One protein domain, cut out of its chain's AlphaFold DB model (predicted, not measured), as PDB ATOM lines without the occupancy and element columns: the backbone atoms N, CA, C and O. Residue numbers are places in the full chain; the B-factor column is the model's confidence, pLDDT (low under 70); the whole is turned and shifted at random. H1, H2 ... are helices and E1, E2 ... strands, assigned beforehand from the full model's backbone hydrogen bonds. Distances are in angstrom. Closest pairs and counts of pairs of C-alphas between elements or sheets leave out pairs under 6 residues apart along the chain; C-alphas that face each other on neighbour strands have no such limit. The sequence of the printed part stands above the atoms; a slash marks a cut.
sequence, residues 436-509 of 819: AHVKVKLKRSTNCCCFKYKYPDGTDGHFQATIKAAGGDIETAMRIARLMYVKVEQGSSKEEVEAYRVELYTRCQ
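This is residues 436 to 509 of the 819 residues of the protein "Hypothetical protein" of Alexandrium catenella (UniProt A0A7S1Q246). A small wall of three antiparallel strands has one face covered by the long helix H2, which runs along the strands, while the opposite face is bare. H3 folds back beside H2 to make a helical hairpin, placed toward the E3 edge of the sheet, and the four-residue helix H1 sits by H2 at the start of the printed part. The printed part has 74 residues with three named helices and three named strands, in the order H1, E1, E2, E3, H2, H3; the sheet order is E1, E2, E3, and the class is mixed, helices and strands. It is compact, with a radius of gyration of the C-alphas of 11.6 A, and the C-alphas span 35 by 24 by 17 A.

The sheet is a meander, each strand the antiparallel neighbour of the one before: E1, residues 441 to 443, E2, residues 448 to 454, and E3, residues 460 to 466. E2 and E3 form a hairpin at 164 degrees, with N 449 and O 465 at 2.8 A and N 453 and O 461 at 2.9 A, within hydrogen-bond range. E1 and E2 form a hairpin at 133 degrees, with N 443 and O 448 at 2.8 A. H2, residues 474 to 489, is on the sheet at a height of 8.2 A, over E2 and E3; on the local plane it stands at 12 degrees to E2, along the strands. The closest C-alphas of H2 and E3 are those of Ala 465 and Ala 481, 5.5 A apart. H3, residues 494 to 508, touches H2 at a shallow tilt of 30 degrees, opposite ways, with the C-alphas of Met 484 and Val 497 closest at 6.0 A; the two are a helical hairpin. The helices H2 and H3 on one face of the sheet give two layers. H1, residues 436 to 439, only grazes the sheet and touches residues 482 to 486 of H2, with the C-alphas of Ala 436 and Arg 482 closest at 5.0 A. H1 and H3 are apart. In H2 and H3 every O i to N i+4 pair is within hydrogen-bond range; H1 is too short for such a pair.

E2 measures 19.9 A from first to last C-alpha and E3 20.0 A. H2 measures 22.8 A, from C-alpha 474 at (56.169, 70.412, 96.569), and H3 21.1 A, ending with C-alpha 508 at (51.358, 75.672, 106.281). E1 measures 6.4 A and H1 5.1 A, with C-alpha 436 at (69.443, 68.193, 104.229).

The two C-alphas farthest apart are those of Asp 457 and Gly 472, 34.9 A. The printed part has no cut. The link from E3 to H2 is short, the other links are tight, and no link is long. The mean pLDDT of the printed part is 97.0, and no printed residue is under 70.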
ATOM      1  N   ALA A 436      70.883  68.259 104.447       98.25
ATOM      2  CA  ALA A 436      69.443  68.193 104.229       98.25
ATOM      3  C   ALA A 436      69.054  68.332 102.742       98.25
ATOM      4  O   ALA A 436      68.190  67.594 102.262       98.25
ATOM      5  N   HIS A 437      69.719  69.218 101.988       98.19
ATOM      6  CA  HIS A 437      69.456  69.421 100.553       98.19
ATOM      7  C   HIS A 437      69.840  68.218  99.676       98.19
ATOM      8  O   HIS A 437      69.245  68.023  98.619       98.19
ATOM      9  N   VAL A 438      70.777  67.377 100.125       98.19
ATOM     10  CA  VAL A 438      71.236  66.163  99.420       98.19
ATOM     11  C   VAL A 438      70.481  64.910  99.892       98.19
ATOM     12  O   VAL A 438      70.226  63.981  99.117       98.19
ATOM     13  N   LYS A 439      70.134  64.856 101.183       98.12
ATOM     14  CA  LYS A 439      69.591  63.666 101.857       98.12
ATOM     15  C   LYS A 439      68.069  63.545 101.710       98.12
ATOM     16  O   LYS A 439      67.559  62.424 101.631       98.12
ATOM     17  N   VAL A 440      67.346  64.665 101.631       98.62
ATOM     18  CA  VAL A 440      65.887  64.693 101.427       98.62
ATOM     19  C   VAL A 440      65.542  64.390  99.968       98.62
ATOM     20  O   VAL A 440      65.986  65.073  99.051       98.62
ATOM     21  N   LYS A 441      64.704  63.369  99.737       98.25
ATOM     22  CA  LYS A 441      64.310  62.920  98.391       98.25
ATOM     23  C   LYS A 441      62.795  62.947  98.203       98.25
ATOM     24  O   LYS A 441      62.050  62.382  99.005       98.25
ATOM     25  N   LEU A 442      62.344  63.542  97.097       98.19
ATOM     26  CA  LEU A 442      60.947  63.525  96.659       98.19
ATOM     27  C   LEU A 442      60.577  62.166  96.036       98.19
ATOM     28  O   LEU A 442      61.085  61.791  94.980       98.19
ATOM     29  N   LYS A 443      59.618  61.457  96.637       97.50
ATOM     30  CA  LYS A 443      58.996  60.254  96.066       97.50
ATOM     31  C   LYS A 443      57.689  60.618  95.359       97.50
ATOM     32  O   LYS A 443      56.626  60.669  95.977       97.50
ATOM     33  N   ARG A 444      57.757  60.809  94.034       95.06
ATOM     34  CA  ARG A 444      56.590  61.120  93.176       95.06
ATOM     35  C   ARG A 444      55.474  60.060  93.231       95.06
ATOM     36  O   ARG A 444      54.319  60.387  93.014       95.06
ATOM     37  N   SER A 445      55.790  58.798  93.535       90.06
ATOM     38  CA  SER A 445      54.790  57.721  93.651       90.06
ATOM     39  C   SER A 445      53.894  57.830  94.888       90.06
ATOM     40  O   SER A 445      52.772  57.330  94.873       90.06
ATOM     41  N   THR A 446      54.378  58.469  95.956       93.38
ATOM     42  CA  THR A 446      53.673  58.630  97.239       93.38
ATOM     43  C   THR A 446      53.381  60.091  97.582       93.38
ATOM     44  O   THR A 446      52.805  60.361  98.632       93.38
ATOM     45  N   ASN A 447      53.765  61.032  96.710       96.38
ATOM     46  CA  ASN A 447      53.646  62.480  96.903       96.38
ATOM     47  C   ASN A 447      54.156  62.953  98.278       96.38
ATOM     48  O   ASN A 447      53.500  63.721  98.991       96.38
ATOM     49  N   CYS A 448      55.346  62.477  98.656       97.81
ATOM     50  CA  CYS A 448      56.026  62.877  99.885       97.81
ATOM     51  C   CYS A 448      57.535  63.071  99.689       97.81
ATOM     52  O   CYS A 448      58.172  62.404  98.870       97.81
ATOM     53  N   CYS A 449      58.095  63.980 100.477       98.38
ATOM     54  CA  CYS A 449      59.519  64.229 100.629       98.38
ATOM     55  C   CYS A 449      59.984  63.444 101.858       98.38
ATOM     56  O   CYS A 449      59.381  63.558 102.925       98.38
ATOM     57  N   CYS A 450      61.003  62.600 101.727       98.06
ATOM     58  CA  CYS A 450      61.430  61.709 102.808       98.06
ATOM     59  C   CYS A 450      62.947  61.556 102.874       98.06
ATOM     60  O   CYS A 450      63.637  61.685 101.860       98.06
ATOM     61  N   PHE A 451      63.439  61.208 104.058       98.50
ATOM     62  CA  PHE A 451      64.837  60.876 104.306       98.50
ATOM     63  C   PHE A 451      64.950  59.714 105.301       98.50
ATOM     64  O   PHE A 451      64.007  59.390 106.026       98.50
ATOM     65  N   LYS A 452      66.123  59.077 105.312       98.00
ATOM     66  CA  LYS A 452      66.554  58.160 106.372       98.00
ATOM     67  C   LYS A 452      67.699  58.820 107.133       98.00
ATOM     68  O   LYS A 452      68.525  59.478 106.504       98.00
ATOM     69  N   TYR A 453      67.750  58.617 108.441       98.00
ATOM     70  CA  TYR A 453      68.815  59.089 109.319       98.00
ATOM     71  C   TYR A 453      69.227  57.959 110.266       98.00
ATOM     72  O   TYR A 453      68.374  57.167 110.661       98.00
ATOM     73  N   LYS A 454      70.514  57.875 110.615       97.69
ATOM     74  CA  LYS A 454      71.023  56.929 111.615       97.69
ATOM     75  C   LYS A 454      71.350  57.703 112.882       97.69
ATOM     76  O   LYS A 454      72.207  58.583 112.846       97.69
ATOM     77  N   TYR A 455      70.646  57.414 113.967       96.50
ATOM     78  CA  TYR A 455      70.878  58.060 115.250       96.50
ATOM     79  C   TYR A 455      72.203  57.597 115.885       96.50
ATOM     80  O   TYR A 455      72.691  56.510 115.561       96.50
ATOM     81  N   PRO A 456      72.802  58.388 116.800       94.00
ATOM     82  CA  PRO A 456      74.043  58.013 117.487       94.00
ATOM     83  C   PRO A 456      73.938  56.734 118.336       94.00
ATOM     84  O   PRO A 456      74.954  56.107 118.619       94.00
ATOM     85  N   ASP A 457      72.722  56.338 118.721       94.12
ATOM     86  CA  ASP A 457      72.419  55.075 119.408       94.12
ATOM     87  C   ASP A 457      72.406  53.846 118.470       94.12
ATOM     88  O   ASP A 457      72.244  52.716 118.927       94.12
ATOM     89  N   GLY A 458      72.592  54.056 117.162       95.31
ATOM     90  CA  GLY A 458      72.553  53.026 116.127       95.31
ATOM     91  C   GLY A 458      71.165  52.759 115.537       95.31
ATOM     92  O   GLY A 458      71.056  51.915 114.647       95.31
ATOM     93  N   THR A 459      70.111  53.454 115.981       95.50
ATOM     94  CA  THR A 459      68.748  53.258 115.467       95.50
ATOM     95  C   THR A 459      68.510  53.990 114.139       95.50
ATOM     96  O   THR A 459      68.935  55.129 113.928       95.50
ATOM     97  N   ASP A 460      67.793  53.344 113.212       96.31
ATOM     98  CA  ASP A 460      67.469  53.916 111.899       96.31
ATOM     99  C   ASP A 460      66.104  54.628 111.924       96.31
ATOM    100  O   ASP A 460      65.040  54.005 111.967       96.31
ATOM    101  N   GLY A 461      66.117  55.959 111.828       95.38
ATOM    102  CA  GLY A 461      64.926  56.793 111.673       95.38
ATOM    103  C   GLY A 461      64.528  56.986 110.205       95.38
ATOM    104  O   GLY A 461      65.363  57.304 109.357       95.38
ATOM    105  N   HIS A 462      63.236  56.858 109.882       98.00
ATOM    106  CA  HIS A 462      62.687  57.227 108.569       98.00
ATOM    107  C   HIS A 462      61.614  58.308 108.712       98.00
ATOM    108  O   HIS A 462      60.520  58.057 109.225       98.00
ATOM    109  N   PHE A 463      61.899  59.485 108.164       98.25
ATOM    110  CA  PHE A 463      61.053  60.667 108.264       98.25
ATOM    111  C   PHE A 463      60.428  61.022 106.916       98.25
ATOM    112  O   PHE A 463      61.017  60.811 105.854       98.25
ATOM    113  N   GLN A 464      59.211  61.568 106.957       98.25
ATOM    114  CA  GLN A 464      58.489  62.006 105.764       98.25
ATOM    115  C   GLN A 464      57.626  63.244 106.026       98.25
ATOM    116  O   GLN A 464      56.937  63.322 107.051       98.25
ATOM    117  N   ALA A 465      57.610  64.141 105.039       98.44
ATOM    118  CA  ALA A 465      56.665  65.236 104.883       98.44
ATOM    119  C   ALA A 465      55.824  65.016 103.609       98.44
ATOM    120  O   ALA A 465      56.362  64.749 102.536       98.44
ATOM    121  N   THR A 466      54.495  65.079 103.699       98.12
ATOM    122  CA  THR A 466      53.590  64.847 102.559       98.12
ATOM    123  C   THR A 466      53.177  66.164 101.916       98.12
ATOM    124  O   THR A 466      52.809  67.095 102.632       98.12
ATOM    125  N   ILE A 467      53.139  66.209 100.582       97.44
ATOM    126  CA  ILE A 467      52.771  67.408  99.810       97.44
ATOM    127  C   ILE A 467      51.383  67.925 100.216       97.44
ATOM    128  O   ILE A 467      51.194  69.113 100.442       97.44
ATOM    129  N   LYS A 468      50.416  67.019 100.414       96.12
ATOM    130  CA  LYS A 468      49.043  67.381 100.801       96.12
ATOM    131  C   LYS A 468      48.950  68.096 102.159       96.12
ATOM    132  O   LYS A 468      48.105  68.967 102.315       96.12
ATOM    133  N   ALA A 469      49.779  67.722 103.135       95.94
ATOM    134  CA  ALA A 469      49.798  68.376 104.447       95.94
ATOM    135  C   ALA A 469      50.579  69.706 104.431       95.94
ATOM    136  O   ALA A 469      50.294  70.590 105.230       95.94
ATOM    137  N   ALA A 470      51.495  69.874 103.474       96.44
ATOM    138  CA  ALA A 470      52.208  71.116 103.178       96.44
ATOM    139  C   ALA A 470      51.411  72.071 102.255       96.44
ATOM    140  O   ALA A 470      51.987  72.777 101.434       96.44
ATOM    141  N   GLY A 471      50.074  72.047 102.321       94.25
ATOM    142  CA  GLY A 471      49.202  72.910 101.508       94.25
ATOM    143  C   GLY A 471      49.051  72.514 100.030       94.25
ATOM    144  O   GLY A 471      48.318  73.174  99.304       94.25
ATOM    145  N   GLY A 472      49.681  71.424  99.579       94.50
ATOM    146  CA  GLY A 472      49.668  70.985  98.178       94.50
ATOM    147  C   GLY A 472      50.913  71.381  97.378       94.50
ATOM    148  O   GLY A 472      51.056  70.924  96.245       94.50
ATOM    149  N   ASP A 473      51.826  72.155  97.965       95.81
ATOM    150  CA  ASP A 473      53.080  72.566  97.333       95.81
ATOM    151  C   ASP A 473      54.228  71.569  97.597       95.81
ATOM    152  O   ASP A 473      54.425  71.056  98.704       95.81
ATOM    153  N   ILE A 474      55.000  71.293  96.544       96.75
ATOM    154  CA  ILE A 474      56.169  70.412  96.569       96.75
ATOM    155  C   ILE A 474      57.343  71.097  97.267       96.75
ATOM    156  O   ILE A 474      58.063  70.438  98.022       96.75
ATOM    157  N   GLU A 475      57.545  72.396  97.041       96.62
ATOM    158  CA  GLU A 475      58.700  73.098  97.595       96.62
ATOM    159  C   GLU A 475      58.556  73.269  99.108       96.62
ATOM    160  O   GLU A 475      59.451  72.884  99.859       96.62
ATOM    161  N   THR A 476      57.389  73.705  99.577       96.69
ATOM    162  CA  THR A 476      57.040  73.763 101.002       96.69
ATOM    163  C   THR A 476      57.194  72.387 101.664       96.69
ATOM    164  O   THR A 476      57.776  72.289 102.744       96.69
ATOM    165  N   ALA A 477      56.794  71.288 101.009       97.69
ATOM    166  CA  ALA A 477      57.021  69.936 101.535       97.69
ATOM    167  C   ALA A 477      58.512  69.546 101.617       97.69
ATOM    168  O   ALA A 477      58.912  68.860 102.562       97.69
ATOM    169  N   MET A 478      59.338  69.976 100.654       97.88
ATOM    170  CA  MET A 478      60.799  69.817 100.713       97.88
ATOM    171  C   MET A 478      61.401  70.629 101.866       97.88
ATOM    172  O   MET A 478      62.168  70.061 102.640       97.88
ATOM    173  N   ARG A 479      61.008  71.901 102.040       98.25
ATOM    174  CA  ARG A 479      61.456  72.770 103.148       98.25
ATOM    175  C   ARG A 479      61.152  72.147 104.511       98.25
ATOM    176  O   ARG A 479      62.053  72.007 105.328       98.25
ATOM    177  N   ILE A 480      59.924  71.660 104.729       98.25
ATOM    178  CA  ILE A 480      59.548  70.951 105.971       98.25
ATOM    179  C   ILE A 480      60.452  69.737 106.207       98.25
ATOM    180  O   ILE A 480      60.976  69.566 107.304       98.25
ATOM    181  N   ALA A 481      60.663  68.895 105.189       98.38
ATOM    182  CA  ALA A 481      61.520  67.720 105.327       98.38
ATOM    183  C   ALA A 481      62.995  68.085 105.588       98.38
ATOM    184  O   ALA A 481      63.671  67.363 106.318       98.38
ATOM    185  N   ARG A 482      63.491  69.206 105.049       98.62
ATOM    186  CA  ARG A 482      64.842  69.715 105.329       98.62
ATOM    187  C   ARG A 482      64.978  70.286 106.740       98.62
ATOM    188  O   ARG A 482      65.931  69.944 107.431       98.62
ATOM    189  N   LEU A 483      64.002  71.066 107.206       98.50
ATOM    190  CA  LEU A 483      63.949  71.559 108.588       98.50
ATOM    191  C   LEU A 483      63.874  70.401 109.597       98.50
ATOM    192  O   LEU A 483      64.558  70.428 110.617       98.50
ATOM    193  N   MET A 484      63.112  69.343 109.292       98.62
ATOM    194  CA  MET A 484      63.125  68.104 110.078       98.62
ATOM    195  C   MET A 484      64.511  67.443 110.102       98.62
ATOM    196  O   MET A 484      64.918  66.973 111.157       98.62
ATOM    197  N   TYR A 485      65.236  67.398 108.976       98.50
ATOM    198  CA  TYR A 485      66.589  66.822 108.915       98.50
ATOM    199  C   TYR A 485      67.561  67.588 109.822       98.50
ATOM    200  O   TYR A 485      68.183  66.981 110.688       98.50
ATOM    201  N   VAL A 486      67.592  68.922 109.719       98.44
ATOM    202  CA  VAL A 486      68.402  69.789 110.598       98.44
ATOM    203  C   VAL A 486      68.032  69.594 112.073       98.44
ATOM    204  O   VAL A 486      68.904  69.586 112.941       98.44
ATOM    205  N   LYS A 487      66.745  69.386 112.386       98.19
ATOM    206  CA  LYS A 487      66.299  69.107 113.758       98.19
ATOM    207  C   LYS A 487      66.828  67.761 114.278       98.19
ATOM    208  O   LYS A 487      67.225  67.681 115.436       98.19
ATOM    209  N   VAL A 488      66.896  66.734 113.428       98.25
ATOM    210  CA  VAL A 488      67.511  65.439 113.767       98.25
ATOM    211  C   VAL A 488      69.033  65.571 113.947       98.25
ATOM    212  O   VAL A 488      69.573  65.010 114.898       98.25
ATOM    213  N   GLU A 489      69.726  66.346 113.104       97.69
ATOM    214  CA  GLU A 489      71.171  66.620 113.250       97.69
ATOM    215  C   GLU A 489      71.509  67.345 114.564       97.69
ATOM    216  O   GLU A 489      72.555  67.098 115.157       97.69
ATOM    217  N   GLN A 490      70.597  68.184 115.072       97.81
ATOM    218  CA  GLN A 490      70.699  68.815 116.398       97.81
ATOM    219  C   GLN A 490      70.530  67.831 117.574       97.81
ATOM    220  O   GLN A 490      70.593  68.251 118.729       97.81
ATOM    221  N   GLY A 491      70.297  66.541 117.310       97.25
ATOM    222  CA  GLY A 491      70.126  65.511 118.333       97.25
ATOM    223  C   GLY A 491      68.713  65.406 118.913       97.25
ATOM    224  O   GLY A 491      68.534  64.694 119.900       97.25
ATOM    225  N   SER A 492      67.706  66.069 118.325       97.94
ATOM    226  CA  SER A 492      66.319  65.905 118.779       97.94
ATOM    227  C   SER A 492      65.821  64.475 118.594       97.94
ATOM    228  O   SER A 492      66.092  63.809 117.586       97.94
ATOM    229  N   SER A 493      65.024  64.024 119.561       97.25
ATOM    230  CA  SER A 493      64.412  62.698 119.524       97.25
ATOM    231  C   SER A 493      63.452  62.559 118.337       97.25
ATOM    232  O   SER A 493      62.939  63.538 117.786       97.25
ATOM    233  N   LYS A 494      63.163  61.317 117.937       96.94
ATOM    234  CA  LYS A 494      62.184  61.041 116.877       96.94
ATOM    235  C   LYS A 494      60.821  61.685 117.170       96.94
ATOM    236  O   LYS A 494      60.189  62.210 116.256       96.94
ATOM    237  N   GLU A 495      60.390  61.658 118.428       96.81
ATOM    238  CA  GLU A 495      59.107  62.209 118.876       96.81
ATOM    239  C   GLU A 495      59.081  63.740 118.764       96.81
ATOM    240  O   GLU A 495      58.129  64.298 118.216       96.81
ATOM    241  N   GLU A 496      60.159  64.422 119.166       97.94
ATOM    242  CA  GLU A 496      60.315  65.874 118.994       97.94
ATOM    243  C   GLU A 496      60.276  66.291 117.518       97.94
ATOM    244  O   GLU A 496      59.629  67.274 117.156       97.94
ATOM    245  N   VAL A 497      60.936  65.529 116.644       98.06
ATOM    246  CA  VAL A 497      60.981  65.797 115.197       98.06
ATOM    247  C   VAL A 497      59.614  65.565 114.545       98.06
ATOM    248  O   VAL A 497      59.214  66.303 113.638       98.06
ATOM    249  N   GLU A 498      58.855  64.569 115.010       97.56
ATOM    250  CA  GLU A 498      57.483  64.338 114.555       97.56
ATOM    251  C   GLU A 498      56.501  65.401 115.072       97.56
ATOM    252  O   GLU A 498      55.631  65.823 114.303       97.56
ATOM    253  N   ALA A 499      56.674  65.900 116.302       97.38
ATOM    254  CA  ALA A 499      55.921  67.035 116.838       97.38
ATOM    255  C   ALA A 499      56.227  68.336 116.070       97.38
ATOM    256  O   ALA A 499      55.307  69.025 115.626       97.38
ATOM    257  N   TYR A 500      57.506  68.620 115.807       98.31
ATOM    258  CA  TYR A 500      57.943  69.772 115.013       98.31
ATOM    259  C   TYR A 500      57.368  69.741 113.587       98.31
ATOM    260  O   TYR A 500      56.893  70.755 113.078       98.31
ATOM    261  N   ARG A 501      57.275  68.561 112.957       98.19
ATOM    262  CA  ARG A 501      56.566  68.395 111.673       98.19
ATOM    263  C   ARG A 501      55.089  68.807 111.753       98.19
ATOM    264  O   ARG A 501      54.589  69.433 110.820       98.19
ATOM    265  N   VAL A 502      54.379  68.444 112.825       97.44
ATOM    266  CA  VAL A 502      52.966  68.829 113.023       97.44
ATOM    267  C   VAL A 502      52.834  70.340 113.215       97.44
ATOM    268  O   VAL A 502      51.919  70.947 112.652       97.44
ATOM    269  N   GLU A 503      53.771  70.969 113.923       97.12
ATOM    270  CA  GLU A 503      53.832  72.427 114.043       97.12
ATOM    271  C   GLU A 503      54.014  73.095 112.668       97.12
ATOM    272  O   GLU A 503      53.223  73.961 112.289       97.12
ATOM    273  N   LEU A 504      54.984  72.637 111.868       97.56
ATOM    274  CA  LEU A 504      55.235  73.162 110.522       97.56
ATOM    275  C   LEU A 504      54.029  72.976 109.583       97.56
ATOM    276  O   LEU A 504      53.697  73.888 108.827       97.56
ATOM    277  N   TYR A 505      53.301  71.854 109.660       97.00
ATOM    278  CA  TYR A 505      52.034  71.698 108.931       97.00
ATOM    279  C   TYR A 505      50.938  72.645 109.417       97.00
ATOM    280  O   TYR A 505      50.163  73.146 108.606       97.00
ATOM    281  N   THR A 506      50.863  72.901 110.723       95.56
ATOM    282  CA  THR A 506      49.903  73.858 111.294       95.56
ATOM    283  C   THR A 506      50.204  75.278 110.818       95.56
ATOM    284  O   THR A 506      49.278  76.039 110.551       95.56
ATOM    285  N   ARG A 507      51.489  75.612 110.625       94.50
ATOM    286  CA  ARG A 507      51.908  76.847 109.950       94.50
ATOM    287  C   ARG A 507      51.515  76.850 108.463       94.50
ATOM    288  O   ARG A 507      51.053  77.877 108.001       94.50
ATOM    289  N   CYS A 508      51.657  75.742 107.727       93.50
ATOM    290  CA  CYS A 508      51.358  75.672 106.281       93.50
ATOM    291  C   CYS A 508      49.878  75.708 105.905       93.50
ATOM    292  O   CYS A 508      49.553  76.011 104.757       93.50
ATOM    293  N   GLN A 509      48.979  75.308 106.805       88.56
ATOM    294  CA  GLN A 509      47.558  75.363 106.496       88.56
ATOM    295  C   GLN A 509      47.157  76.830 106.336       88.56
ATOM    296  O   GLN A 509      47.390  77.613 107.261       88.56
TER     297      GLN A 509